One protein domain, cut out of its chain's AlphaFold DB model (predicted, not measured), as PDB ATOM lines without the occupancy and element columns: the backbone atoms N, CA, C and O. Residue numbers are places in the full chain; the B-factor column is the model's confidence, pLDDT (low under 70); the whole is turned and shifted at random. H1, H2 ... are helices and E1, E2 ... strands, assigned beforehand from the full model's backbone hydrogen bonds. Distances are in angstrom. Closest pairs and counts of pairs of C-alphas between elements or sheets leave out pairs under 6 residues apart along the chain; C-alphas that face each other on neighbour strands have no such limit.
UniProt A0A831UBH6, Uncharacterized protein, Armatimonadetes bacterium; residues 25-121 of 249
ATOM      1  N   CYS A  25     109.090 168.857 139.062       89.56
ATOM      2  CA  CYS A  25     109.783 170.131 138.957       89.56
ATOM      3  C   CYS A  25     109.400 170.907 137.694       89.56
ATOM      4  O   CYS A  25     108.927 170.362 136.690       89.56
ATOM      5  N   VAL A  26     109.631 172.213 137.781       89.19
ATOM      6  CA  VAL A  26     109.513 173.193 136.707       89.19
ATOM      7  C   VAL A  26     110.891 173.806 136.485       89.19
ATOM      8  O   VAL A  26     111.625 174.056 137.439       89.19
ATOM      9  N   LEU A  27     111.240 174.064 135.227       86.56
ATOM     10  CA  LEU A  27     112.478 174.755 134.879       86.56
ATOM     11  C   LEU A  27     112.198 176.231 134.620       86.56
ATOM     12  O   LEU A  27     111.570 176.581 133.622       86.56
ATOM     13  N   HIS A  28     112.720 177.091 135.489       83.00
ATOM     14  CA  HIS A  28     112.729 178.532 135.271       83.00
ATOM     15  C   HIS A  28     114.109 178.985 134.789       83.00
ATOM     16  O   HIS A  28     115.139 178.521 135.273       83.00
ATOM     17  N   LYS A  29     114.135 179.907 133.818       82.25
ATOM     18  CA  LYS A  29     115.383 180.518 133.316       82.25
ATOM     19  C   LYS A  29     115.964 181.558 134.278       82.25
ATOM     20  O   LYS A  29     117.119 181.939 134.134       82.25
ATOM     21  N   LYS A  30     115.146 182.048 135.206       83.88
ATOM     22  CA  LYS A  30     115.481 183.032 136.234       83.88
ATOM     23  C   LYS A  30     114.892 182.560 137.566       83.88
ATOM     24  O   LYS A  30     113.934 181.784 137.525       83.88
ATOM     25  N   PRO A  31     115.437 182.990 138.716       83.50
ATOM     26  CA  PRO A  31     114.787 182.783 140.005       83.50
ATOM     27  C   PRO A  31     113.317 183.223 139.962       83.50
ATOM     28  O   PRO A  31     112.975 184.166 139.249       83.50
ATOM     29  N   LEU A  32     112.454 182.516 140.693       85.19
ATOM     30  CA  LEU A  32     111.081 182.970 140.913       85.19
ATOM     31  C   LEU A  32     111.131 184.283 141.696       85.19
ATOM     32  O   LEU A  32     111.908 184.395 142.641       85.19
ATOM     33  N   GLU A  33     110.309 185.251 141.311       86.38
ATOM     34  CA  GLU A  33     110.182 186.546 141.981       86.38
ATOM     35  C   GLU A  33     108.732 186.713 142.453       86.38
ATOM     36  O   GLU A  33     107.799 186.354 141.729       86.38
ATOM     37  N   ASP A  34     108.554 187.216 143.674       83.88
ATOM     38  CA  ASP A  34     107.283 187.704 144.204       83.88
ATOM     39  C   ASP A  34     107.307 189.241 144.320       83.88
ATOM     40  O   ASP A  34     108.235 189.903 143.854       83.88
ATOM     41  N   GLU A  35     106.271 189.832 144.918       82.25
ATOM     42  CA  GLU A  35     106.150 191.287 145.105       82.25
ATOM     43  C   GLU A  35     107.311 191.928 145.896       82.25
ATOM     44  O   GLU A  35     107.523 193.136 145.799       82.25
ATOM     45  N   ASN A  36     108.097 191.130 146.628       84.38
ATOM     46  CA  ASN A  36     109.258 191.561 147.407       84.38
ATOM     47  C   ASN A  36     110.601 191.202 146.740       84.38
ATOM     48  O   ASN A  36     111.655 191.352 147.364       84.38
ATOM     49  N   GLY A  37     110.589 190.731 145.488       85.81
ATOM     50  CA  GLY A  37     111.781 190.305 144.751       85.81
ATOM     51  C   GLY A  37     111.970 188.781 144.744       85.81
ATOM     52  O   GLY A  37     110.988 188.042 144.791       85.81
ATOM     53  N   PRO A  38     113.209 188.265 144.628       86.25
ATOM     54  CA  PRO A  38     113.457 186.831 144.506       86.25
ATOM     55  C   PRO A  38     112.884 186.023 145.674       86.25
ATOM     56  O   PRO A  38     113.170 186.297 146.840       86.25
ATOM     57  N   VAL A  39     112.116 184.983 145.355       84.88
ATOM     58  CA  VAL A  39     111.535 184.058 146.329       84.88
ATOM     59  C   VAL A  39     112.669 183.310 147.044       84.88
ATOM     60  O   VAL A  39     113.454 182.621 146.382       84.88
ATOM     61  N   PRO A  40     112.764 183.390 148.384       84.00
ATOM     62  CA  PRO A  40     113.755 182.641 149.147       84.00
ATOM     63  C   PRO A  40     113.624 181.127 148.950       84.00
ATOM     64  O   PRO A  40     112.522 180.588 148.824       84.00
ATOM     65  N   THR A  41     114.753 180.417 148.992       80.06
ATOM     66  CA  THR A  41     114.785 178.951 148.916       80.06
ATOM     67  C   THR A  41     113.875 178.333 149.984       80.06
ATOM     68  O   THR A  41     113.901 178.746 151.140       80.06
ATOM     69  N   HIS A  42     113.083 177.327 149.600       77.19
ATOM     70  CA  HIS A  42     112.127 176.611 150.463       77.19
ATOM     71  C   HIS A  42     110.902 177.413 150.947       77.19
ATOM     72  O   HIS A  42     110.132 176.897 151.759       77.19
ATOM     73  N   LYS A  43     110.652 178.626 150.431       83.12
ATOM     74  CA  LYS A  43     109.380 179.333 150.658       83.12
ATOM     75  C   LYS A  43     108.264 178.702 149.815       83.12
ATOM     76  O   LYS A  43     108.430 178.485 148.616       83.12
ATOM     77  N   ILE A  44     107.115 178.430 150.437       85.12
ATOM     78  CA  ILE A  44     105.893 178.056 149.711       85.12
ATOM     79  C   ILE A  44     105.458 179.266 148.879       85.12
ATOM     80  O   ILE A  44     105.285 180.356 149.424       85.12
ATOM     81  N   THR A  45     105.308 179.078 147.572       86.25
ATOM     82  CA  THR A  45     104.919 180.134 146.634       86.25
ATOM     83  C   THR A  45     104.078 179.566 145.496       86.25
ATOM     84  O   THR A  45     104.132 178.363 145.216       86.25
ATOM     85  N   ASP A  46     103.335 180.437 144.821       84.19
ATOM     86  CA  ASP A  46     102.621 180.094 143.599       84.19
ATOM     87  C   ASP A  46     103.573 180.092 142.400       84.19
ATOM     88  O   ASP A  46     104.432 180.961 142.247       84.19
ATOM     89  N   VAL A  47     103.406 179.106 141.516       82.00
ATOM     90  CA  VAL A  47     104.131 179.060 140.244       82.00
ATOM     91  C   VAL A  47     103.263 179.733 139.176       82.00
ATOM     92  O   VAL A  47     102.234 179.159 138.793       82.00
ATOM     93  N   PRO A  48     103.637 180.930 138.685       80.56
ATOM     94  CA  PRO A  48     102.849 181.639 137.688       80.56
ATOM     95  C   PRO A  48     102.805 180.851 136.383       80.56
ATOM     96  O   PRO A  48     103.770 180.186 136.004       80.56
ATOM     97  N   ASP A  49     101.663 180.930 135.701       81.88
ATOM     98  CA  ASP A  49     101.413 180.234 134.438       81.88
ATOM     99  C   ASP A  49     101.762 178.739 134.492       81.88
ATOM    100  O   ASP A  49     102.292 178.144 133.544       81.88
ATOM    101  N   LEU A  50     101.466 178.104 135.636       80.56
ATOM    102  CA  LEU A  50     101.699 176.680 135.788       80.56
ATOM    103  C   LEU A  50     101.043 175.950 134.619       80.56
ATOM    104  O   LEU A  50     101.702 175.106 134.045       80.56
ATOM    105  N   ASP A  51      99.821 176.292 134.202       80.75
ATOM    106  CA  ASP A  51      99.087 175.613 133.120       80.75
ATOM    107  C   ASP A  51      99.798 175.536 131.761       80.75
ATOM    108  O   ASP A  51      99.692 174.486 131.115       80.75
ATOM    109  N   ASN A  52     100.604 176.529 131.380       81.75
ATOM    110  CA  ASN A  52     101.389 176.479 130.137       81.75
ATOM    111  C   ASN A  52     102.853 176.066 130.348       81.75
ATOM    112  O   ASN A  52     103.619 175.929 129.391       81.75
ATOM    113  N   THR A  53     103.250 175.802 131.591       85.75
ATOM    114  CA  THR A  53     104.628 175.455 131.922       85.75
ATOM    115  C   THR A  53     104.902 173.953 131.786       85.75
ATOM    116  O   THR A  53     104.135 173.094 132.245       85.75
ATOM    117  N   SER A  54     106.040 173.628 131.159       88.00
ATOM    118  CA  SER A  54     106.528 172.251 131.024       88.00
ATOM    119  C   SER A  54     106.928 171.681 132.384       88.00
ATOM    120  O   SER A  54     107.704 172.288 133.119       88.00
ATOM    121  N   LEU A  55     106.400 170.497 132.692       91.00
ATOM    122  CA  LEU A  55     106.662 169.773 133.933       91.00
ATOM    123  C   LEU A  55     107.594 168.600 133.685       91.00
ATOM    124  O   LEU A  55     107.562 167.984 132.617       91.00
ATOM    125  N   TYR A  56     108.364 168.255 134.708       92.06
ATOM    126  CA  TYR A  56     109.298 167.143 134.670       92.06
ATOM    127  C   TYR A  56     109.231 166.346 135.971       92.06
ATOM    128  O   TYR A  56     108.952 166.912 137.024       92.06
ATOM    129  N   LEU A  57     109.524 165.047 135.916       91.50
ATOM    130  CA  LEU A  57     109.994 164.316 137.094       91.50
ATOM    131  C   LEU A  57     111.498 164.506 137.194       91.50
ATOM    132  O   LEU A  57     112.219 164.255 136.224       91.50
ATOM    133  N   HIS A  58     111.962 164.949 138.354       90.62
ATOM    134  CA  HIS A  58     113.380 165.080 138.629       90.62
ATOM    135  C   HIS A  58     113.960 163.741 139.086       90.62
ATOM    136  O   HIS A  58     113.468 163.142 140.041       90.62
ATOM    137  N   LEU A  59     115.026 163.303 138.420       90.25
ATOM    138  CA  LEU A  59     115.863 162.204 138.873       90.25
ATOM    139  C   LEU A  59     117.158 162.763 139.447       90.25
ATOM    140  O   LEU A  59     117.701 163.753 138.947       90.25
ATOM    141  N   VAL A  60     117.677 162.100 140.475       83.56
ATOM    142  CA  VAL A  60     119.003 162.409 141.014       83.56
ATOM    143  C   VAL A  60     120.049 162.285 139.898       83.56
ATOM    144  O   VAL A  60     120.098 161.275 139.203       83.56
ATOM    145  N   GLY A  61     120.910 163.299 139.750       73.56
ATOM    146  CA  GLY A  61     121.914 163.356 138.675       73.56
ATOM    147  C   GLY A  61     121.481 164.153 137.440       73.56
ATOM    148  O   GLY A  61     121.868 163.812 136.332       73.56
ATOM    149  N   GLU A  62     120.663 165.194 137.630       72.75
ATOM    150  CA  GLU A  62     120.214 166.164 136.608       72.75
ATOM    151  C   GLU A  62     119.304 165.627 135.494       72.75
ATOM    152  O   GLU A  62     118.759 166.415 134.714       72.75
ATOM    153  N   LEU A  63     119.051 164.321 135.459       82.69
ATOM    154  CA  LEU A  63     118.092 163.713 134.546       82.69
ATOM    155  C   LEU A  63     116.663 164.173 134.864       82.69
ATOM    156  O   LEU A  63     116.261 164.368 136.016       82.69
ATOM    157  N   ARG A  64     115.881 164.386 133.805       89.56
ATOM    158  CA  ARG A  64     114.518 164.917 133.884       89.56
ATOM    159  C   ARG A  64     113.635 164.176 132.902       89.56
ATOM    160  O   ARG A  64     113.925 164.164 131.708       89.56
ATOM    161  N   ILE A  65     112.543 163.602 133.391       90.06
ATOM    162  CA  ILE A  65     111.568 162.936 132.527       90.06
ATOM    163  C   ILE A  65     110.443 163.922 132.224       90.06
ATOM    164  O   ILE A  65     109.765 164.357 133.157       90.06
ATOM    165  N   PRO A  66     110.210 164.289 130.953       89.69
ATOM    166  CA  PRO A  66     109.159 165.232 130.611       89.69
ATOM    167  C   PRO A  66     107.779 164.637 130.901       89.69
ATOM    168  O   PRO A  66     107.463 163.502 130.531       89.69
ATOM    169  N   LEU A  67     106.928 165.440 131.530       89.25
ATOM    170  CA  LEU A  67     105.539 165.109 131.808       89.25
ATOM    171  C   LEU A  67     104.611 165.858 130.853       89.25
ATOM    172  O   LEU A  67     104.853 167.001 130.461       89.25
ATOM    173  N   ARG A  68     103.501 165.213 130.503       86.25
ATOM    174  CA  ARG A  68     102.343 165.832 129.864       86.25
ATOM    175  C   ARG A  68     101.183 165.874 130.845       86.25
ATOM    176  O   ARG A  68     100.972 164.947 131.625       86.25
ATOM    177  N   ARG A  69     100.392 166.935 130.759       83.25
ATOM    178  CA  ARG A  69      99.116 167.026 131.468       83.25
ATOM    179  C   ARG A  69      98.066 166.260 130.687       83.25
ATOM    180  O   ARG A  69      97.985 166.381 129.466       83.25
ATOM    181  N   VAL A  70      97.264 165.487 131.398       81.94
ATOM    182  CA  VAL A  70      96.125 164.759 130.856       81.94
ATOM    183  C   VAL A  70      94.895 165.225 131.619       81.94
ATOM    184  O   VAL A  70      94.878 165.210 132.851       81.94
ATOM    185  N   ARG A  71      93.876 165.678 130.883       78.38
ATOM    186  CA  ARG A  71      92.544 165.923 131.435       78.38
ATOM    187  C   ARG A  71      91.721 164.665 131.199       78.38
ATOM    188  O   ARG A  71      91.526 164.287 130.049       78.38
ATOM    189  N   ASP A  72      91.281 164.029 132.276       71.38
ATOM    190  CA  ASP A  72      90.415 162.850 132.220       71.38
ATOM    191  C   ASP A  72      89.294 162.998 133.254       71.38
ATOM    192  O   ASP A  72      89.564 163.115 134.454       71.38
ATOM    193  N   GLY A  73      88.047 163.077 132.782       69.62
ATOM    194  CA  GLY A  73      86.853 163.151 133.633       69.62
ATOM    195  C   GLY A  73      86.852 164.283 134.673       69.62
ATOM    196  O   GLY A  73      86.384 164.081 135.785       69.62
ATOM    197  N   GLY A  74      87.434 165.447 134.366       72.62
ATOM    198  CA  GLY A  74      87.552 166.573 135.310       72.62
ATOM    199  C   GLY A  74      88.735 166.486 136.287       72.62
ATOM    200  O   GLY A  74      89.035 167.466 136.963       72.62
ATOM    201  N   SER A  75      89.468 165.367 136.313       71.88
ATOM    202  CA  SER A  75      90.697 165.220 137.101       71.88
ATOM    203  C   SER A  75      91.939 165.639 136.301       71.88
ATOM    204  O   SER A  75      92.086 165.309 135.118       71.88
ATOM    205  N   ARG A  76      92.848 166.390 136.940       72.31
ATOM    206  CA  ARG A  76      94.169 166.724 136.385       72.31
ATOM    207  C   ARG A  76      95.128 165.579 136.712       72.31
ATOM    208  O   ARG A  76      95.414 165.341 137.882       72.31
ATOM    209  N   ARG A  77      95.623 164.876 135.691       81.44
ATOM    210  CA  ARG A  77      96.647 163.830 135.836       81.44
ATOM    211  C   ARG A  77      97.911 164.212 135.080       81.44
ATOM    212  O   ARG A  77      97.860 164.927 134.079       81.44
ATOM    213  N   PHE A  78      99.044 163.694 135.533       81.94
ATOM    214  CA  PHE A  78     100.305 163.776 134.807       81.94
ATOM    215  C   PHE A  78     100.612 162.410 134.205       81.94
ATOM    216  O   PHE A  78     100.464 161.384 134.863       81.94
ATOM    217  N   ALA A  79     101.018 162.401 132.944       81.62
ATOM    218  CA  ALA A  79     101.500 161.210 132.266       81.62
ATOM    219  C   ALA A  79     102.887 161.485 131.700       81.62
ATOM    220  O   ALA A  79     103.243 162.633 131.439       81.62
ATOM    221  N   LEU A  80     103.656 160.433 131.456       81.50
ATOM    222  CA  LEU A  80     104.911 160.556 130.732       81.50
ATOM    223  C   LEU A  80     104.650 161.143 129.340       81.50
ATOM    224  O   LEU A  80     103.725 160.724 128.632       81.50
ATOM    225  N   ARG A  81     105.464 162.126 128.949       74.44
ATOM    226  CA  ARG A  81     105.518 162.639 127.579       74.44
ATOM    227  C   ARG A  81     106.466 161.761 126.759       74.44
ATOM    228  O   ARG A  81     107.375 162.279 126.131       74.44
ATOM    229  N   SER A  82     106.283 160.445 126.788       65.75
ATOM    230  CA  SER A  82     106.988 159.568 125.859       65.75
ATOM    231  C   SER A  82     106.204 159.494 124.553       65.75
ATOM    232  O   SER A  82     104.968 159.398 124.542       65.75
ATOM    233  N   GLY A  83     106.910 159.532 123.423       61.31
ATOM    234  CA  GLY A  83     106.341 158.978 122.201       61.31
ATOM    235  C   GLY A  83     106.051 157.495 122.440       61.31
ATOM    236  O   GLY A  83     106.702 156.853 123.260       61.31
ATOM    237  N   ARG A  84     105.113 156.885 121.708       60.47
ATOM    238  CA  ARG A  84     104.860 155.424 121.762       60.47
ATOM    239  C   ARG A  84     106.061 154.567 121.285       60.47
ATOM    240  O   ARG A  84     105.880 153.429 120.867       60.47
ATOM    241  N   LYS A  85     107.281 155.111 121.263       75.12
ATOM    242  CA  LYS A  85     108.498 154.427 120.834       75.12
ATOM    243  C   LYS A  85     109.071 153.667 122.026       75.12
ATOM    244  O   LYS A  85     109.581 154.278 122.959       75.12
ATOM    245  N   ASN A  86     109.043 152.338 121.951       79.12
ATOM    246  CA  ASN A  86     109.538 151.440 123.003       79.12
ATOM    247  C   ASN A  86     110.951 151.797 123.497       79.12
ATOM    248  O   ASN A  86     111.218 151.698 124.687       79.12
ATOM    249  N   ARG A  87     111.834 152.284 122.615       83.81
ATOM    250  CA  ARG A  87     113.204 152.680 122.976       83.81
ATOM    251  C   ARG A  87     113.271 153.815 124.007       83.81
ATOM    252  O   ARG A  87     114.019 153.696 124.968       83.81
ATOM    253  N   GLU A  88     112.488 154.878 123.826       82.62
ATOM    254  CA  GLU A  88     112.474 156.029 124.745       82.62
ATOM    255  C   GLU A  88     111.957 155.606 126.128       82.62
ATOM    256  O   GLU A  88     112.506 155.994 127.155       82.62
ATOM    257  N   LEU A  89     110.938 154.741 126.158       83.25
ATOM    258  CA  LEU A  89     110.432 154.169 127.402       83.25
ATOM    259  C   LEU A  89     111.497 153.319 128.110       83.25
ATOM    260  O   LEU A  89     111.653 153.450 129.320       83.25
ATOM    261  N   CYS A  90     112.245 152.488 127.378       85.44
ATOM    262  CA  CYS A  90     113.339 151.702 127.954       85.44
ATOM    263  C   CYS A  90     114.441 152.591 128.549       85.44
ATOM    264  O   CYS A  90     114.930 152.302 129.638       85.44
ATOM    265  N   GLU A  91     114.816 153.677 127.868       86.25
ATOM    266  CA  GLU A  91     115.812 154.639 128.363       86.25
ATOM    267  C   GLU A  91     115.324 155.347 129.639       86.25
ATOM    268  O   GLU A  91     116.072 155.452 130.611       86.25
ATOM    269  N   ILE A  92     114.048 155.748 129.681       86.38
ATOM    270  CA  ILE A  92     113.417 156.322 130.879       86.38
ATOM    271  C   ILE A  92     113.403 155.315 132.034       86.38
ATOM    272  O   ILE A  92     113.783 155.660 133.152       86.38
ATOM    273  N   LEU A  93     112.968 154.077 131.787       87.94
ATOM    274  CA  LEU A  93     112.920 153.032 132.811       87.94
ATOM    275  C   LEU A  93     114.310 152.741 133.368       87.94
ATOM    276  O   LEU A  93     114.466 152.663 134.584       87.94
ATOM    277  N   LYS A  94     115.321 152.653 132.498       89.56
ATOM    278  CA  LYS A  94     116.714 152.493 132.913       89.56
ATOM    279  C   LYS A  94     117.159 153.647 133.813       89.56
ATOM    280  O   LYS A  94     117.660 153.391 134.897       89.56
ATOM    281  N   ALA A  95     116.890 154.894 133.427       89.75
ATOM    282  CA  ALA A  95     117.229 156.057 134.246       89.75
ATOM    283  C   ALA A  95     116.544 156.037 135.627       89.75
ATOM    284  O   ALA A  95     117.163 156.391 136.628       89.75
ATOM    285  N   VAL A  96     115.278 155.608 135.697       90.62
ATOM    286  CA  VAL A  96     114.552 155.452 136.970       90.62
ATOM    287  C   VAL A  96     115.179 154.360 137.833       90.62
ATOM    288  O   VAL A  96     115.363 154.579 139.028       90.62
ATOM    289  N   ILE A  97     115.518 153.210 137.246       90.94
ATOM    290  CA  ILE A  97     116.163 152.094 137.950       90.94
ATOM    291  C   ILE A  97     117.544 152.511 138.462       90.94
ATOM    292  O   ILE A  97     117.829 152.304 139.637       90.94
ATOM    293  N   ASP A  98     118.361 153.156 137.627       91.19
ATOM    294  CA  ASP A  98     119.702 153.625 137.989       91.19
ATOM    295  C   ASP A  98     119.634 154.651 139.133       91.19
ATOM    296  O   ASP A  98     120.376 154.560 140.115       91.19
ATOM    297  N   ALA A  99     118.695 155.605 139.061       91.94
ATOM    298  CA  ALA A  99     118.469 156.562 140.138       91.94
ATOM    299  C   ALA A  99     118.013 155.861 141.424       91.94
ATOM    300  O   ALA A  99     118.531 156.149 142.500       91.94
ATOM    301  N   TRP A 100     117.075 154.918 141.329       91.75
ATOM    302  CA  TRP A 100     116.595 154.156 142.477       91.75
ATOM    303  C   TRP A 100     117.710 153.321 143.125       91.75
ATOM    304  O   TRP A 100     117.829 153.324 144.348       91.75
ATOM    305  N   ALA A 101     118.563 152.673 142.327       91.50
ATOM    306  CA  ALA A 101     119.709 151.901 142.804       91.50
ATOM    307  C   ALA A 101     120.700 152.791 143.566       91.50
ATOM    308  O   ALA A 101     121.076 152.469 144.691       91.50
ATOM    309  N   LYS A 102     121.022 153.972 143.022       91.06
ATOM    310  CA  LYS A 102     121.854 154.973 143.706       91.06
ATOM    311  C   LYS A 102     121.250 155.419 145.041       91.06
ATOM    312  O   LYS A 102     121.962 155.585 146.030       91.06
ATOM    313  N   MET A 103     119.933 155.615 145.084       91.12
ATOM    314  CA  MET A 103     119.225 155.955 146.319       91.12
ATOM    315  C   MET A 103     119.258 154.806 147.330       91.12
ATOM    316  O   MET A 103     119.399 155.053 148.525       91.12
ATOM    317  N   TYR A 104     119.169 153.560 146.869       91.69
ATOM    318  CA  TYR A 104     119.283 152.378 147.719       91.69
ATOM    319  C   TYR A 104     120.685 152.237 148.312       91.69
ATOM    320  O   TYR A 104     120.802 152.079 149.522       91.69
ATOM    321  N   GLU A 105     121.741 152.392 147.515       91.44
ATOM    322  CA  GLU A 105     123.132 152.407 147.999       91.44
ATOM    323  C   GLU A 105     123.380 153.516 149.031       91.44
ATOM    324  O   GLU A 105     124.007 153.302 150.073       91.44
ATOM    325  N   GLY A 106     122.856 154.715 148.770       90.38
ATOM    326  CA  GLY A 106     122.903 155.812 149.730       90.38
ATOM    327  C   GLY A 106     122.186 155.458 151.034       90.38
ATOM    328  O   GLY A 106     122.733 155.663 152.114       90.38
ATOM    329  N   TYR A 107     121.005 154.848 150.951       89.69
ATOM    330  CA  TYR A 107     120.234 154.433 152.119       89.69
ATOM    331  C   TYR A 107     120.943 153.346 152.942       89.69
ATOM    332  O   TYR A 107     121.075 153.490 154.159       89.69
ATOM    333  N   THR A 108     121.462 152.294 152.299       89.31
ATOM    334  CA  THR A 108     122.157 151.186 152.982       89.31
ATOM    335  C   THR A 108     123.464 151.626 153.639       89.31
ATOM    336  O   THR A 108     123.806 151.146 154.718       89.31
ATOM    337  N   SER A 109     124.161 152.598 153.045       89.94
ATOM    338  CA  SER A 109     125.370 153.217 153.606       89.94
ATOM    339  C   SER A 109     125.088 154.336 154.618       89.94
ATOM    340  O   SER A 109     126.012 155.056 155.013       89.94
ATOM    341  N   ARG A 110     123.818 154.512 155.020       86.56
ATOM    342  CA  ARG A 110     123.343 155.587 155.911       86.56
ATOM    343  C   ARG A 110     123.787 156.979 155.458       86.56
ATOM    344  O   ARG A 110     124.069 157.848 156.275       86.56
ATOM    345  N   TRP A 111     123.845 157.176 154.145       89.50
ATOM    346  CA  TRP A 111     124.201 158.423 153.477       89.50
ATOM    347  C   TRP A 111     125.595 158.966 153.797       89.50
ATOM    348  O   TRP A 111     125.843 160.151 153.591       89.50
ATOM    349  N   SER A 112     126.526 158.110 154.227       86.75
ATOM    350  CA  SER A 112     127.881 158.507 154.655       86.75
ATOM    351  C   SER A 112     128.694 159.316 153.630       86.75
ATOM    352  O   SER A 112     129.611 160.026 154.023       86.75
ATOM    353  N   GLN A 113     128.370 159.227 152.334       84.69
ATOM    354  CA  GLN A 113     129.063 159.942 151.249       84.69
ATOM    355  C   GLN A 113     128.196 160.988 150.523       84.69
ATOM    356  O   GLN A 113     128.718 161.769 149.736       84.69
ATOM    357  N   ASN A 114     126.872 160.988 150.719       83.19
ATOM    358  CA  ASN A 114     125.928 161.795 149.931       83.19
ATOM    359  C   ASN A 114     124.701 162.205 150.764       83.19
ATOM    360  O   ASN A 114     123.559 161.944 150.375       83.19
ATOM    361  N   GLU A 115     124.929 162.823 151.922       84.62
ATOM    362  CA  GLU A 115     123.881 163.199 152.882       84.62
ATOM    363  C   GLU A 115     122.748 164.028 152.259       84.62
ATOM    364  O   GLU A 115     121.578 163.817 152.562       84.62
ATOM    365  N   GLN A 116     123.066 164.899 151.304       84.06
ATOM    366  CA  GLN A 116     122.093 165.718 150.587       84.06
ATOM    367  C   GLN A 116     121.052 164.901 149.808       84.06
ATOM    368  O   GLN A 116     119.932 165.366 149.604       84.06
ATOM    369  N   LEU A 117     121.385 163.683 149.369       85.56
ATOM    370  CA  LEU A 117     120.434 162.837 148.648       85.56
ATOM    371  C   LEU A 117     119.377 162.248 149.578       85.56
ATOM    372  O   LEU A 117     118.266 161.979 149.127       85.56
ATOM    373  N   ARG A 118     119.673 162.136 150.878       86.38
ATOM    374  CA  ARG A 118     118.730 161.651 151.890       86.38
ATOM    375  C   ARG A 118     117.391 162.380 151.811       86.38
ATOM    376  O   ARG A 118     116.362 161.736 151.972       86.38
ATOM    377  N   TRP A 119     117.383 163.676 151.498       84.31
ATOM    378  CA  TRP A 119     116.173 164.505 151.399       84.31
ATOM    379  C   TRP A 119     115.165 164.064 150.331       84.31
ATOM    380  O   TRP A 119     114.013 164.489 150.362       84.31
ATOM    381  N   PHE A 120     115.572 163.199 149.402       85.75
ATOM    382  CA  PHE A 120     114.681 162.600 148.411       85.75
ATOM    383  C   PHE A 120     114.101 161.247 148.850       85.75
ATOM    384  O   PHE A 120     113.384 160.609 148.077       85.75
ATOM    385  N   THR A 121     114.406 160.780 150.061       85.31
ATOM    386  CA  THR A 121     113.854 159.531 150.606       85.31
ATOM    387  C   THR A 121     112.712 159.761 151.575       85.31
ATOM    388  O   THR A 121     112.638 160.790 152.238       85.31
TER     389      THR A 121
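AT A GLANCE: This is residues 25 to 121 of the 249 residues of an uncharacterized protein of Armatimonadetes bacterium (UniProt A0A831UBH6). A small, twisted sheet of three strands has a long helix, H1, along one side, and a long loop stretch, residues 25 to 54, reaches out on the side away from H1. The short helix H2 folds back from the last part of H1, and the tip of the E2 and E3 hairpin, residues 71 to 76, sticks out; the frame is open and loosely formed. The printed part has 97 residues with named elements in the order E1 E2 E3 H1 H2, the sheet running E1, E2, E3, antiparallel throughout. The class is mixed, helices and strands, with under half of the residues in named elements. The whole is loose, with a radius of gyration of the C-alphas of 16.7 A and spans of 43 by 38 by 25 A.

HOW THE PARTS SIT: Residues 25 to 26 pair antiparallel with residues 55 to 56 of E1, an edge strand of residues 55 to 58. E1 forms a hairpin with E2, residues 64 to 72, at 133 degrees between their directions; N 67 and O 55 are 2.8 A apart, within hydrogen-bond range. E2 forms a second hairpin with E3, residues 75 to 80, at 146 degrees, with N 70 and O 77 at 2.8 A. E1, E2 and E3 make a meander, each strand the antiparallel neighbour of the one before. The pairing is staggered: E2 pairs with E1 over residues 64 to 67 and with E3 over 67 to 72. The sheet is only just strongly twisted, its C-alphas lying up to 4.5 A off the best plane. H1, residues 86 to 108, is on the sheet but only grazes it, with residues 89 to 96; the closest C-alphas of E2 and H1, those of Ile 65 and Ile 92, are 7.1 A apart. With residues 103 to 107 alone, H1 touches H2, residues 115 to 120, opposite ways at a steep tilt of 52 degrees; their closest C-alphas, Met 103 and Leu 117, are 7.4 A apart. H2 is apart from E1, E2 and E3. Every O i to N i+4 pair is within hydrogen-bond range in H1; in H2 0 of 2 are, and 2 of 3 O i to N i+3 pairs.

IN THESE COORDINATES: E1 begins at C-alpha 55, (106.662, 169.773, 133.933). E2 is 24.2 A long and E3 16.3 A. H1 is 32.5 A long, from C-alpha 86 at (109.538, 151.440, 123.003). H2 ends at C-alpha 120, (114.681, 162.600, 148.411).

THE WHOLE: The C-alphas farthest apart, those of Asn 36 and Asn 86, are 47.0 A apart. The printed part has no cut, and no link between named elements is long. Mean pLDDT of the printed part is 84.0; residue 73 and residues 82 to 84 are under 70.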